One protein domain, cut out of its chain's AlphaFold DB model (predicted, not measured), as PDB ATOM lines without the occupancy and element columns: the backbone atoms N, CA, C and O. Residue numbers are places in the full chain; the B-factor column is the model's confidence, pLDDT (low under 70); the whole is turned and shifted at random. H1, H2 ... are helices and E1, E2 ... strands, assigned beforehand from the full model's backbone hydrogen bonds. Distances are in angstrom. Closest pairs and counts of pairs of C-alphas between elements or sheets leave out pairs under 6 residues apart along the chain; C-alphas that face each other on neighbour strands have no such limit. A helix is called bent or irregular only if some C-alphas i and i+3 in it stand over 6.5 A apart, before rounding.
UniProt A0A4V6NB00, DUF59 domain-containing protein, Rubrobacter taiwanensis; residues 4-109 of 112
ATOM      1  N   LEU A   4      10.612  53.377  44.987       92.00
ATOM      2  CA  LEU A   4      11.690  52.495  45.439       92.00
ATOM      3  C   LEU A   4      13.096  53.004  45.089       92.00
ATOM      4  O   LEU A   4      14.052  52.568  45.719       92.00
ATOM      5  N   ASP A   5      13.242  53.930  44.138       90.94
ATOM      6  CA  ASP A   5      14.553  54.499  43.799       90.94
ATOM      7  C   ASP A   5      15.068  55.424  44.926       90.94
ATOM      8  O   ASP A   5      16.276  55.617  45.060       90.94
ATOM      9  N   GLU A   6      14.172  55.949  45.772       90.56
ATOM     10  CA  GLU A   6      14.502  56.791  46.936       90.56
ATOM     11  C   GLU A   6      14.876  55.964  48.180       90.56
ATOM     12  O   GLU A   6      15.478  56.467  49.132       90.56
ATOM     13  N   CYS A   7      14.548  54.671  48.177       92.31
ATOM     14  CA  CYS A   7      14.902  53.751  49.249       92.31
ATOM     15  C   CYS A   7      16.327  53.228  49.037       92.31
ATOM     16  O   CYS A   7      16.671  52.817  47.933       92.31
ATOM     17  N   TYR A   8      17.149  53.165  50.087       91.12
ATOM     18  CA  TYR A   8      18.532  52.669  50.030       91.12
ATOM     19  C   TYR A   8      18.883  51.847  51.272       91.12
ATOM     20  O   TYR A   8      18.271  52.014  52.324       91.12
ATOM     21  N   ASP A   9      19.891  50.976  51.153       86.00
ATOM     22  CA  ASP A   9      20.409  50.182  52.275       86.00
ATOM     23  C   ASP A   9      21.113  51.097  53.303       86.00
ATOM     24  O   ASP A   9      22.150  51.691  52.970       86.00
ATOM     25  N   PRO A  10      20.610  51.219  54.550       84.00
ATOM     26  CA  PRO A  10      21.219  52.082  55.559       84.00
ATOM     27  C   PRO A  10      22.646  51.672  55.953       84.00
ATOM     28  O   PRO A  10      23.392  52.514  56.448       84.00
ATOM     29  N   CYS A  11      23.066  50.424  55.702       80.44
ATOM     30  CA  CYS A  11      24.460  49.997  55.889       80.44
ATOM     31  C   CYS A  11      25.453  50.784  55.019       80.44
ATOM     32  O   CYS A  11      26.628  50.887  55.367       80.44
ATOM     33  N   CYS A  12      24.980  51.317  53.892       78.19
ATOM     34  CA  CYS A  12      25.769  52.006  52.875       78.19
ATOM     35  C   CYS A  12      25.232  53.430  52.640       78.19
ATOM     36  O   CYS A  12      25.183  53.906  51.500       78.19
ATOM     37  N   GLU A  13      24.792  54.112  53.707       82.00
ATOM     38  CA  GLU A  13      24.227  55.470  53.639       82.00
ATOM     39  C   GLU A  13      25.174  56.477  52.957       82.00
ATOM     40  O   GLU A  13      24.708  57.402  52.294       82.00
ATOM     41  N   ASP A  14      26.495  56.283  53.037       83.06
ATOM     42  CA  ASP A  14      27.498  57.112  52.356       83.06
ATOM     43  C   ASP A  14      27.433  57.006  50.822       83.06
ATOM     44  O   ASP A  14      27.841  57.932  50.116       83.06
ATOM     45  N   ARG A  15      26.918  55.888  50.297       84.44
ATOM     46  CA  ARG A  15      26.832  55.603  48.857       84.44
ATOM     47  C   ARG A  15      25.472  55.924  48.254       84.44
ATOM     48  O   ARG A  15      25.428  56.221  47.062       84.44
ATOM     49  N   ARG A  16      24.395  55.856  49.049       87.56
ATOM     50  CA  ARG A  16      22.998  56.104  48.624       87.56
ATOM     51  C   ARG A  16      22.633  55.410  47.307       87.56
ATOM     52  O   ARG A  16      22.137  56.033  46.372       87.56
ATOM     53  N   ILE A  17      22.940  54.121  47.215       91.50
ATOM     54  CA  ILE A  17      22.534  53.288  46.080       91.50
ATOM     55  C   ILE A  17      21.130  52.763  46.373       91.50
ATOM     56  O   ILE A  17      20.888  52.254  47.470       91.50
ATOM     57  N   SER A  18      20.223  52.899  45.405       93.12
ATOM     58  CA  SER A  18      18.827  52.512  45.587       93.12
ATOM     59  C   SER A  18      18.678  51.007  45.837       93.12
ATOM     60  O   SER A  18      19.500  50.204  45.387       93.12
ATOM     61  N   VAL A  19      17.606  50.588  46.515       92.69
ATOM     62  CA  VAL A  19      17.281  49.160  46.701       92.69
ATOM     63  C   VAL A  19      17.054  48.446  45.369       92.69
ATOM     64  O   VAL A  19      17.291  47.243  45.266       92.69
ATOM     65  N   VAL A  20      16.631  49.190  44.341       93.94
ATOM     66  CA  VAL A  20      16.438  48.694  42.977       93.94
ATOM     67  C   VAL A  20      17.790  48.438  42.314       93.94
ATOM     68  O   VAL A  20      18.041  47.333  41.842       93.94
ATOM     69  N   ASP A  21      18.693  49.419  42.341       93.62
ATOM     70  CA  ASP A  21      20.032  49.317  41.749       93.62
ATOM     71  C   ASP A  21      20.931  48.325  42.482       93.62
ATOM     72  O   ASP A  21      21.766  47.657  41.875       93.62
ATOM     73  N   MET A  22      20.750  48.203  43.795       92.62
ATOM     74  CA  MET A  22      21.427  47.201  44.612       92.62
ATOM     75  C   MET A  22      20.849  45.790  44.386       92.62
ATOM     76  O   MET A  22      21.450  44.794  44.792       92.62
ATOM     77  N   GLY A  23      19.696  45.681  43.720       93.31
ATOM     78  CA  GLY A  23      19.042  44.410  43.427       93.31
ATOM     79  C   GLY A  23      18.497  43.717  44.674       93.31
ATOM     80  O   GLY A  23      18.563  42.492  44.757       93.31
ATOM     81  N   LEU A  24      18.003  44.482  45.653       92.75
ATOM     82  CA  LEU A  24      17.467  43.960  46.918       92.75
ATOM     83  C   LEU A  24      16.001  43.540  46.826       92.75
ATOM     84  O   LEU A  24      15.515  42.862  47.721       92.75
ATOM     85  N   ILE A  25      15.300  43.919  45.758       94.19
ATOM     86  CA  ILE A  25      13.936  43.457  45.500       94.19
ATOM     87  C   ILE A  25      14.004  42.053  44.892       94.19
ATOM     88  O   ILE A  25      14.602  41.864  43.831       94.19
ATOM     89  N   GLU A  26      13.401  41.076  45.562       94.75
ATOM     90  CA  GLU A  26      13.219  39.722  45.033       94.75
ATOM     91  C   GLU A  26      11.923  39.628  44.235       94.75
ATOM     92  O   GLU A  26      11.923  39.216  43.075       94.75
ATOM     93  N   SER A  27      10.819  40.069  44.831       94.62
ATOM     94  CA  SER A  27       9.513  40.041  44.191       94.62
ATOM     95  C   SER A  27       8.686  41.265  44.577       94.62
ATOM     96  O   SER A  27       8.889  41.895  45.619       94.62
ATOM     97  N   LEU A  28       7.767  41.633  43.687       94.62
ATOM     98  CA  LEU A  28       6.803  42.703  43.904       94.62
ATOM     99  C   LEU A  28       5.455  42.247  43.353       94.62
ATOM    100  O   LEU A  28       5.303  42.026  42.150       94.62
ATOM    101  N   GLU A  29       4.468  42.133  44.236       95.56
ATOM    102  CA  GLU A  29       3.095  41.777  43.895       95.56
ATOM    103  C   GLU A  29       2.142  42.919  44.243       95.56
ATOM    104  O   GLU A  29       2.162  43.463  45.347       95.56
ATOM    105  N   ILE A  30       1.252  43.252  43.308       94.88
ATOM    106  CA  ILE A  30       0.178  44.221  43.528       94.88
ATOM    107  C   ILE A  30      -1.149  43.490  43.373       94.88
ATOM    108  O   ILE A  30      -1.428  42.911  42.322       94.88
ATOM    109  N   ARG A  31      -1.976  43.522  44.420       94.88
ATOM    110  CA  ARG A  31      -3.338  42.977  44.408       94.88
ATOM    111  C   ARG A  31      -4.302  44.060  44.864       94.88
ATOM    112  O   ARG A  31      -4.244  44.509  46.008       94.88
ATOM    113  N   ASP A  32      -5.164  44.493  43.950       93.44
ATOM    114  CA  ASP A  32      -6.041  45.654  44.110       93.44
ATOM    115  C   ASP A  32      -5.254  46.925  44.474       93.44
ATOM    116  O   ASP A  32      -4.628  47.544  43.618       93.44
ATOM    117  N   ARG A  33      -5.281  47.302  45.753       94.12
ATOM    118  CA  ARG A  33      -4.614  48.478  46.329       94.12
ATOM    119  C   ARG A  33      -3.561  48.089  47.370       94.12
ATOM    120  O   ARG A  33      -3.092  48.929  48.132       94.12
ATOM    121  N   ARG A  34      -3.208  46.805  47.442       95.56
ATOM    122  CA  ARG A  34      -2.218  46.262  48.374       95.56
ATOM    123  C   ARG A  34      -0.945  45.911  47.627       95.56
ATOM    124  O   ARG A  34      -1.007  45.270  46.579       95.56
ATOM    125  N   VAL A  35       0.188  46.311  48.188       96.81
ATOM    126  CA  VAL A  35       1.512  46.044  47.632       96.81
ATOM    127  C   VAL A  35       2.257  45.123  48.588       96.81
ATOM    128  O   VAL A  35       2.374  45.443  49.769       96.81
ATOM    129  N   ARG A  36       2.748  43.991  48.083       96.69
ATOM    130  CA  ARG A  36       3.659  43.094  48.798       96.69
ATOM    131  C   ARG A  36       5.023  43.135  48.125       96.69
ATOM    132  O   ARG A  36       5.106  43.013  46.903       96.69
ATOM    133  N   ILE A  37       6.070  43.317  48.919       96.06
ATOM    134  CA  ILE A  37       7.456  43.404  48.461       96.06
ATOM    135  C   ILE A  37       8.278  42.388  49.242       96.06
ATOM    136  O   ILE A  37       8.289  42.418  50.471       96.06
ATOM    137  N   GLU A  38       8.984  41.516  48.536       94.75
ATOM    138  CA  GLU A  38       9.962  40.617  49.142       94.75
ATOM    139  C   GLU A  38      11.364  41.175  48.920       94.75
ATOM    140  O   GLU A  38      11.743  41.538  47.802       94.75
ATOM    141  N   LEU A  39      12.125  41.262  50.005       92.31
ATOM    142  CA  LEU A  39      13.478  41.783  50.033       92.31
ATOM    143  C   LEU A  39      14.476  40.680  50.320       92.31
ATOM    144  O   LEU A  39      14.272  39.862  51.210       92.31
ATOM    145  N   VAL A  40      15.619  40.752  49.660       91.44
ATOM    146  CA  VAL A  40      16.801  39.971  50.005       91.44
ATOM    147  C   VAL A  40      17.914  40.919  50.435       91.44
ATOM    148  O   VAL A  40      18.247  41.885  49.749       91.44
ATOM    149  N   LEU A  41      18.486  40.676  51.609       87.62
ATOM    150  CA  LEU A  41      19.483  41.573  52.191       87.62
ATOM    151  C   LEU A  41      20.899  41.199  51.749       87.62
ATOM    152  O   LEU A  41      21.226  40.021  51.606       87.62
ATOM    153  N   THR A  42      21.764  42.210  51.609       82.12
ATOM    154  CA  THR A  42      23.195  42.050  51.275       82.12
ATOM    155  C   THR A  42      23.966  41.239  52.321       82.12
ATOM    156  O   THR A  42      24.981  40.617  52.011       82.12
ATOM    157  N   SER A  43      23.487  41.241  53.567       74.56
ATOM    158  CA  SER A  43      24.051  40.498  54.689       74.56
ATOM    159  C   SER A  43      22.950  39.963  55.607       74.56
ATOM    160  O   SER A  43      21.934  40.618  55.853       74.56
ATOM    161  N   GLY A  44      23.155  38.741  56.107       63.12
ATOM    162  CA  GLY A  44      22.281  38.117  57.097       63.12
ATOM    163  C   GLY A  44      22.275  38.885  58.418       63.12
ATOM    164  O   GLY A  44      23.328  39.343  58.853       63.12
ATOM    165  N   TRP A  45      21.116  38.969  59.086       55.56
ATOM    166  CA  TRP A  45      20.987  39.547  60.438       55.56
ATOM    167  C   TRP A  45      21.309  41.051  60.548       55.56
ATOM    168  O   TRP A  45      22.008  41.511  61.450       55.56
ATOM    169  N   CYS A  46      20.771  41.846  59.629       60.75
ATOM    170  CA  CYS A  46      20.992  43.284  59.611       60.75
ATOM    171  C   CYS A  46      20.108  44.014  60.657       60.75
ATOM    172  O   CYS A  46      18.884  43.932  60.570       60.75
ATOM    173  N   PRO A  47      20.659  44.796  61.612       66.75
ATOM    174  CA  PRO A  47      19.845  45.643  62.497       66.75
ATOM    175  C   PRO A  47      19.096  46.749  61.731       66.75
ATOM    176  O   PRO A  47      18.185  47.373  62.269       66.75
ATOM    177  N   PHE A  48      19.463  46.990  60.470       78.31
ATOM    178  CA  PHE A  48      18.893  48.034  59.625       78.31
ATOM    179  C   PHE A  48      17.655  47.591  58.834       78.31
ATOM    180  O   PHE A  48      17.031  48.426  58.185       78.31
ATOM    181  N   THR A  49      17.248  46.318  58.926       81.38
ATOM    182  CA  THR A  49      16.038  45.808  58.263       81.38
ATOM    183  C   THR A  49      14.787  46.591  58.652       81.38
ATOM    184  O   THR A  49      13.994  46.919  57.779       81.38
ATOM    185  N   ALA A  50      14.631  46.939  59.934       85.88
ATOM    186  CA  ALA A  50      13.478  47.711  60.400       85.88
ATOM    187  C   ALA A  50      13.412  49.100  59.745       85.88
ATOM    188  O   ALA A  50      12.357  49.534  59.305       85.88
ATOM    189  N   ARG A  51      14.563  49.768  59.602       88.31
ATOM    190  CA  ARG A  51      14.635  51.077  58.943       88.31
ATOM    191  C   ARG A  51      14.339  50.980  57.447       88.31
ATOM    192  O   ARG A  51      13.710  51.873  56.891       88.31
ATOM    193  N   LEU A  52      14.796  49.910  56.799       89.25
ATOM    194  CA  LEU A  52      14.513  49.666  55.388       89.25
ATOM    195  C   LEU A  52      13.022  49.375  55.149       89.25
ATOM    196  O   LEU A  52      12.447  49.902  54.201       89.25
ATOM    197  N   ASP A  53      12.405  48.577  56.026       90.50
ATOM    198  CA  ASP A  53      10.961  48.306  56.040       90.50
ATOM    199  C   ASP A  53      10.153  49.604  56.185       90.50
ATOM    200  O   ASP A  53       9.283  49.871  55.356       90.50
ATOM    201  N   GLU A  54      10.492  50.449  57.164       92.31
ATOM    202  CA  GLU A  54       9.858  51.761  57.365       92.31
ATOM    203  C   GLU A  54       9.979  52.652  56.120       92.31
ATOM    204  O   GLU A  54       8.966  53.119  55.605       92.31
ATOM    205  N   MET A  55      11.192  52.820  55.578       93.00
ATOM    206  CA  MET A  55      11.421  53.644  54.384       93.00
ATOM    207  C   MET A  55      10.582  53.183  53.185       93.00
ATOM    208  O   MET A  55       9.974  54.003  52.501       93.00
ATOM    209  N   ILE A  56      10.522  51.873  52.935       94.31
ATOM    210  CA  ILE A  56       9.748  51.324  51.816       94.31
ATOM    211  C   ILE A  56       8.250  51.526  52.041       94.31
ATOM    212  O   ILE A  56       7.538  51.894  51.105       94.31
ATOM    213  N   ARG A  57       7.755  51.304  53.264       94.19
ATOM    214  CA  ARG A  57       6.341  51.526  53.596       94.19
ATOM    215  C   ARG A  57       5.945  52.985  53.436       94.19
ATOM    216  O   ARG A  57       4.864  53.235  52.908       94.19
ATOM    217  N   ASP A  58       6.801  53.915  53.841       94.75
ATOM    218  CA  ASP A  58       6.543  55.350  53.732       94.75
ATOM    219  C   ASP A  58       6.503  55.793  52.263       94.75
ATOM    220  O   ASP A  58       5.508  56.368  51.813       94.75
ATOM    221  N   GLU A  59       7.533  55.458  51.482       95.12
ATOM    222  CA  GLU A  59       7.639  55.869  50.075       95.12
ATOM    223  C   GLU A  59       6.570  55.212  49.189       95.12
ATOM    224  O   GLU A  59       5.934  55.868  48.360       95.12
ATOM    225  N   VAL A  60       6.325  53.908  49.359       94.56
ATOM    226  CA  VAL A  60       5.315  53.183  48.571       94.56
ATOM    227  C   VAL A  60       3.903  53.501  49.064       94.56
ATOM    228  O   VAL A  60       2.988  53.627  48.252       94.56
ATOM    229  N   GLY A  61       3.708  53.670  50.372       94.62
ATOM    230  CA  GLY A  61       2.418  54.011  50.971       94.62
ATOM    231  C   GLY A  61       1.943  55.422  50.625       94.62
ATOM    232  O   GLY A  61       0.738  55.661  50.559       94.62
ATOM    233  N   ALA A  62       2.863  56.344  50.329       94.62
ATOM    234  CA  ALA A  62       2.537  57.684  49.846       94.62
ATOM    235  C   ALA A  62       2.006  57.706  48.397       94.62
ATOM    236  O   ALA A  62       1.496  58.736  47.941       94.62
ATOM    237  N   LEU A  63       2.109  56.599  47.650       93.44
ATOM    238  CA  LEU A  63       1.655  56.547  46.264       93.44
ATOM    239  C   LEU A  63       0.118  56.587  46.163       93.44
ATOM    240  O   LEU A  63      -0.590  55.847  46.853       93.44
ATOM    241  N   PRO A  64      -0.439  57.392  45.236       92.19
ATOM    242  CA  PRO A  64      -1.878  57.451  45.030       92.19
ATOM    243  C   PRO A  64      -2.367  56.107  44.499       92.19
ATOM    244  O   PRO A  64      -2.014  55.700  43.395       92.19
ATOM    245  N   GLY A  65      -3.205  55.419  45.268       91.69
ATOM    246  CA  GLY A  65      -3.678  54.094  44.867       91.69
ATOM    247  C   GLY A  65      -3.357  52.979  45.849       91.69
ATOM    248  O   GLY A  65      -3.960  51.917  45.741       91.69
ATOM    249  N   VAL A  66      -2.447  53.227  46.791       95.12
ATOM    250  CA  VAL A  66      -1.988  52.237  47.764       95.12
ATOM    251  C   VAL A  66      -2.755  52.401  49.074       95.12
ATOM    252  O   VAL A  66      -2.853  53.500  49.609       95.12
ATOM    253  N   ASP A  67      -3.314  51.303  49.577       94.94
ATOM    254  CA  ASP A  67      -4.006  51.237  50.871       94.94
ATOM    255  C   ASP A  67      -3.152  50.550  51.941       94.94
ATOM    256  O   ASP A  67      -3.282  50.845  53.127       94.94
ATOM    257  N   SER A  68      -2.296  49.605  51.542       95.19
ATOM    258  CA  SER A  68      -1.409  48.898  52.465       95.19
ATOM    259  C   SER A  68      -0.149  48.402  51.769       95.19
ATOM    260  O   SER A  68      -0.226  47.888  50.650       95.19
ATOM    261  N   VAL A  69       0.974  48.470  52.480       96.56
ATOM    262  CA  VAL A  69       2.267  47.931  52.051       96.56
ATOM    263  C   VAL A  69       2.716  46.865  53.046       96.56
ATOM    264  O   VAL A  69       2.741  47.103  54.255       96.56
ATOM    265  N   GLU A  70       3.047  45.689  52.532       95.56
ATOM    266  CA  GLU A  70       3.649  44.583  53.266       95.56
ATOM    267  C   GLU A  70       5.054  44.351  52.716       95.56
ATOM    268  O   GLU A  70       5.233  44.200  51.507       95.56
ATOM    269  N   VAL A  71       6.047  44.341  53.599       94.25
ATOM    270  CA  VAL A  71       7.434  44.057  53.241       94.25
ATOM    271  C   VAL A  71       7.876  42.837  54.032       94.25
ATOM    272  O   VAL A  71       7.698  42.775  55.250       94.25
ATOM    273  N   GLU A  72       8.432  41.858  53.332       92.50
ATOM    274  CA  GLU A  72       8.926  40.609  53.898       92.50
ATOM    275  C   GLU A  72      10.389  40.421  53.501       92.50
ATOM    276  O   GLU A  72      10.772  40.716  52.372       92.50
ATOM    277  N   VAL A  73      11.219  39.933  54.421       90.12
ATOM    278  CA  VAL A  73      12.606  39.577  54.106       90.12
ATOM    279  C   VAL A  73      12.699  38.083  53.857       90.12
ATOM    280  O   VAL A  73      12.372  37.282  54.733       90.12
ATOM    281  N   VAL A  74      13.209  37.728  52.684       90.88
ATOM    282  CA  VAL A  74      13.505  36.362  52.268       90.88
ATOM    283  C   VAL A  74      15.013  36.121  52.283       90.88
ATOM    284  O   VAL A  74      15.820  37.030  52.072       90.88
ATOM    285  N   TRP A  75      15.402  34.877  52.557       85.88
ATOM    286  CA  TRP A  75      16.809  34.471  52.661       85.88
ATOM    287  C   TRP A  75      17.263  33.612  51.480       85.88
ATOM    288  O   TRP A  75      18.455  33.548  51.181       85.88
ATOM    289  N   GLU A  76      16.312  32.992  50.783       88.00
ATOM    290  CA  GLU A  76      16.546  32.191  49.592       88.00
ATOM    291  C   GLU A  76      15.807  32.800  48.385       88.00
ATOM    292  O   GLU A  76      14.587  32.956  48.450       88.00
ATOM    293  N   PRO A  77      16.504  33.103  47.272       88.12
ATOM    294  CA  PRO A  77      17.948  32.957  47.067       88.12
ATOM    295  C   PRO A  77      18.763  34.000  47.853       88.12
ATOM    296  O   PRO A  77      18.331  35.136  48.019       88.12
ATOM    297  N   ALA A  78      19.973  33.636  48.286       89.69
ATOM    298  CA  ALA A  78      20.874  34.581  48.945       89.69
ATOM    299  C   ALA A  78      21.286  35.709  47.984       89.69
ATOM    300  O   ALA A  78      21.509  35.472  46.792       89.69
ATOM    301  N   TRP A  79      21.414  36.935  48.499       91.62
ATOM    302  CA  TRP A  79      21.860  38.067  47.691       91.62
ATOM    303  C   TRP A  79      23.298  37.863  47.209       91.62
ATOM    304  O   TRP A  79      24.155  37.359  47.940       91.62
ATOM    305  N   SER A  80      23.574  38.307  45.986       91.19
ATOM    306  CA  SER A  80      24.911  38.281  45.415       91.19
ATOM    307  C   SER A  80      25.176  39.532  44.559       91.19
ATOM    308  O   SER A  80      24.236  40.099  43.989       91.19
ATOM    309  N   PRO A  81      26.442  39.985  44.432       91.31
ATOM    310  CA  PRO A  81      26.815  41.167  43.644       91.31
ATOM    311  C   PRO A  81      26.343  41.154  42.183       91.31
ATOM    312  O   PRO A  81      26.214  42.208  41.553       91.31
ATOM    313  N   GLU A  82      26.073  39.974  41.626       92.94
ATOM    314  CA  GLU A  82      25.542  39.804  40.277       92.94
ATOM    315  C   GLU A  82      24.149  40.433  40.098       92.94
ATOM    316  O   GLU A  82      23.773  40.745  38.969       92.94
ATOM    317  N   ARG A  83      23.415  40.688  41.188       93.31
ATOM    318  CA  ARG A  83      22.102  41.354  41.175       93.31
ATOM    319  C   ARG A  83      22.185  42.865  40.952       93.31
ATOM    320  O   ARG A  83      21.200  43.469  40.541       93.31
ATOM    321  N   MET A  84      23.342  43.473  41.218       94.12
ATOM    322  CA  MET A  84      23.514  44.921  41.113       94.12
ATOM    323  C   MET A  84      23.452  45.411  39.666       94.12
ATOM    324  O   MET A  84      24.002  44.764  38.765       94.12
ATOM    325  N   SER A  85      22.892  46.608  39.478       94.25
ATOM    326  CA  SER A  85      22.997  47.365  38.233       94.25
ATOM    327  C   SER A  85      24.454  47.741  37.933       94.25
ATOM    328  O   SER A  85      25.319  47.766  38.816       94.25
ATOM    329  N   GLU A  86      24.753  48.025  36.665       93.50
ATOM    330  CA  GLU A  86      26.100  48.433  36.246       93.50
ATOM    331  C   GLU A  86      26.555  49.711  36.969       93.50
ATOM    332  O   GLU A  86      27.681  49.773  37.466       93.50
ATOM    333  N   GLU A  87      25.648  50.677  37.132       90.88
ATOM    334  CA  GLU A  87      25.915  51.929  37.844       90.88
ATOM    335  C   GLU A  87      26.229  51.693  39.331       90.88
ATOM    336  O   GLU A  87      27.184  52.266  39.866       90.88
ATOM    337  N   ALA A  88      25.478  50.815  40.007       90.69
ATOM    338  CA  ALA A  88      25.760  50.445  41.394       90.69
ATOM    339  C   ALA A  88      27.143  49.798  41.543       90.69
ATOM    340  O   ALA A  88      27.915  50.172  42.434       90.69
ATOM    341  N   ARG A  89      27.496  48.873  40.641       90.62
ATOM    342  CA  ARG A  89      28.820  48.230  40.639       90.62
ATOM    343  C   ARG A  89      29.936  49.244  40.446       90.62
ATOM    344  O   ARG A  89      30.965  49.149  41.115       90.62
ATOM    345  N   GLU A  90      29.746  50.220  39.563       89.56
ATOM    346  CA  GLU A  90      30.738  51.267  39.340       89.56
ATOM    347  C   GLU A  90      30.906  52.171  40.572       89.56
ATOM    348  O   GLU A  90      32.041  52.443  40.972       89.56
ATOM    349  N   LYS A  91      29.808  52.557  41.240       87.19
ATOM    350  CA  LYS A  91      29.839  53.362  42.479       87.19
ATOM    351  C   LYS A  91      30.570  52.673  43.635       87.19
ATOM    352  O   LYS A  91      31.198  53.352  44.456       87.19
ATOM    353  N   LEU A  92      30.500  51.344  43.707       85.88
ATOM    354  CA  LEU A  92      31.201  50.544  44.715       85.88
ATOM    355  C   LEU A  92      32.640  50.188  44.317       85.88
ATOM    356  O   LEU A  92      33.420  49.732  45.157       85.88
ATOM    357  N   ARG A  93      33.035  50.424  43.062       86.31
ATOM    358  CA  ARG A  93      34.388  50.127  42.592       86.31
ATOM    359  C   ARG A  93      35.396  51.073  43.239       86.31
ATOM    360  O   ARG A  93      35.377  52.283  43.020       86.31
ATOM    361  N   LEU A  94      36.345  50.512  43.984       82.06
ATOM    362  CA  LEU A  94      37.500  51.247  44.497       82.06
ATOM    363  C   LEU A  94      38.663  51.158  43.494       82.06
ATOM    364  O   LEU A  94      39.181  50.062  43.263       82.06
ATOM    365  N   PRO A  95      39.108  52.276  42.887       81.50
ATOM    366  CA  PRO A  95      40.240  52.258  41.969       81.50
ATOM    367  C   PRO A  95      41.534  51.887  42.702       81.50
ATOM    368  O   PRO A  95      41.880  52.519  43.701       81.50
ATOM    369  N   LEU A  96      42.284  50.915  42.171       80.19
ATOM    370  CA  LEU A  96      43.556  50.470  42.759       80.19
ATOM    371  C   LEU A  96      44.569  51.609  42.903       80.19
ATOM    372  O   LEU A  96      45.315  51.638  43.875       80.19
ATOM    373  N   GLU A  97      44.553  52.578  41.991       85.00
ATOM    374  CA  GLU A  97      45.412  53.764  42.048       85.00
ATOM    375  C   GLU A  97      45.187  54.585  43.324       85.00
ATOM    376  O   GLU A  97      46.141  55.051  43.937       85.00
ATOM    377  N   LYS A  98      43.933  54.694  43.785       82.31
ATOM    378  CA  LYS A  98      43.597  55.381  45.043       82.31
ATOM    379  C   LYS A  98      44.012  54.573  46.273       82.31
ATOM    380  O   LYS A  98      44.224  55.142  47.339       82.31
ATOM    381  N   LEU A  99      44.126  53.254  46.131       85.12
ATOM    382  CA  LEU A  99      44.514  52.344  47.206       85.12
ATOM    383  C   LEU A  99      46.029  52.114  47.273       85.12
ATOM    384  O   LEU A  99      46.526  51.711  48.323       85.12
ATOM    385  N   ALA A 100      46.769  52.367  46.190       87.56
ATOM    386  CA  ALA A 100      48.208  52.132  46.123       87.56
ATOM    387  C   ALA A 100      48.984  52.860  47.240       87.56
ATOM    388  O   ALA A 100      49.747  52.182  47.929       87.56
ATOM    389  N   PRO A 101      48.725  54.151  47.543       88.75
ATOM    390  CA  PRO A 101      49.400  54.829  48.651       88.75
ATOM    391  C   PRO A 101      49.109  54.188  50.014       88.75
ATOM    392  O   PRO A 101      50.013  54.031  50.831       88.75
ATOM    393  N   LEU A 102      47.862  53.758  50.248       87.50
ATOM    394  CA  LEU A 102      47.451  53.099  51.494       87.50
ATOM    395  C   LEU A 102      48.109  51.721  51.650       87.50
ATOM    396  O   LEU A 102      48.521  51.338  52.745       87.50
ATOM    397  N   ARG A 103      48.223  50.969  50.548       86.88
ATOM    398  CA  ARG A 103      48.940  49.690  50.507       86.88
ATOM    399  C   ARG A 103      50.420  49.895  50.809       86.88
ATOM    400  O   ARG A 103      50.972  49.151  51.610       86.88
ATOM    401  N   GLU A 104      51.055  50.873  50.175       91.25
ATOM    402  CA  GLU A 104      52.473  51.162  50.380       91.25
ATOM    403  C   GLU A 104      52.780  51.615  51.808       91.25
ATOM    404  O   GLU A 104      53.730  51.107  52.398       91.25
ATOM    405  N   ALA A 105      51.961  52.498  52.388       88.81
ATOM    406  CA  ALA A 105      52.088  52.906  53.788       88.81
ATOM    407  C   ALA A 105      52.018  51.691  54.728       88.81
ATOM    408  O   ALA A 105      52.910  51.474  55.550       88.81
ATOM    409  N   ARG A 106      51.039  50.801  54.510       88.50
ATOM    410  CA  ARG A 106      50.925  49.549  55.271       88.50
ATOM    411  C   ARG A 106      52.141  48.631  55.088       88.50
ATOM    412  O   ARG A 106      52.583  48.030  56.062       88.50
ATOM    413  N   LEU A 107      52.699  48.525  53.878       90.94
ATOM    414  CA  LEU A 107      53.911  47.734  53.615       90.94
ATOM    415  C   LEU A 107      55.163  48.327  54.278       90.94
ATOM    416  O   LEU A 107      56.045  47.572  54.679       90.94
ATOM    417  N   ARG A 108      55.235  49.653  54.429       90.88
ATOM    418  CA  ARG A 108      56.308  50.350  55.156       90.88
ATOM    419  C   ARG A 108      56.175  50.262  56.683       90.88
ATOM    420  O   ARG A 108      57.061  50.729  57.390       90.88
ATOM    421  N   GLY A 109      55.106  49.648  57.199       87.12
ATOM    422  CA  GLY A 109      54.829  49.576  58.637       87.12
ATOM    423  C   GLY A 109      54.286  50.884  59.223       87.12
ATOM    424  O   GLY A 109      54.195  51.021  60.440       87.12
TER     425      GLY A 109
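Overview. This is residues 4 to 109 of the 112 residues of the protein "DUF59 domain-containing protein" of Rubrobacter taiwanensis (UniProt A0A4V6NB00). A small three-stranded sheet with H1 packed over one face makes one end of the body, H2 sits towards the other end, and residues 93 to 109, with H3, stick out beyond it as a free arm. The arm makes much of the length; without it the body is fairly compact, and residues 4 to 24 run through it with no named element. The printed part has 106 residues with three named helices and three named strands, in the order E1, E2, H1, E3, H2, H3; the sheet runs E1, E2, E3 and is mixed. The class is mixed, helices and strands, and the whole is loose, with a radius of gyration of the C-alphas of 17.2 A and spans of 62 by 26 by 24 A.

Along the chain. Residues 4 to 24 come first, with C-alpha 4 at (11.690, 52.495, 45.439). E1, residues 25 to 31, begins at C-alpha 25 (13.936, 43.457, 45.500) and measures 17.3 A. E2, residues 34 to 40, measures 20.1 A. H1, residues 49 to 61, measures 17.5 A, and E3, residues 68 to 74, 19.5 A. H2 is residues 86 to 92. H3, residues 96 to 107, measures 15.3 A and ends at C-alpha 107 (53.911, 47.734, 53.615); it is only just irregular, with C-alphas 98 and 101 6.9 A apart.

Arrangement. E1 and E2 form a hairpin, antiparallel at 169 degrees, with N 29 and O 36 2.9 A apart, within hydrogen-bond range. E2 and E3 are parallel at 21 degrees, with N 37 and O 70 2.9 A apart, also within range. E1 and E3 are the edge strands, and the sheet is twisted, its C-alphas lying up to 4.1 A off the best plane. E2, H1 and E3 form a strand-helix-strand unit, two parallel neighbour strands with a helix between, and its crossover is right-handed. H1 is on the sheet at a height over the sheet of 8.5 A, and H1 and the sheet E1, E2, E3 form two layers, a helix on one face of a sheet. H1 lies over E3 and runs slantwise to it, only just, at 33 degrees on the local plane; their closest C-alphas, of Arg 57 and Val 69, are 5.6 A apart. H2 and H3 are not on the sheet, and H1, H2 and H3 are apart from one another. Every O i to N i+4 pair is within hydrogen-bond range in H1 and H2, and 6 of 8 are in H3.

Size, cuts and confidence. The C-alphas of Asp 32 and Arg 108, 63.5 A apart, are the two farthest apart. The body without residues 93 to 109 spans 36 by 24 by 24 A. The printed part has no cut. The link from E3 to H2, 11 residues, is long. The mean pLDDT of the printed part is 89.2, and residues 44 to 47 are under 70.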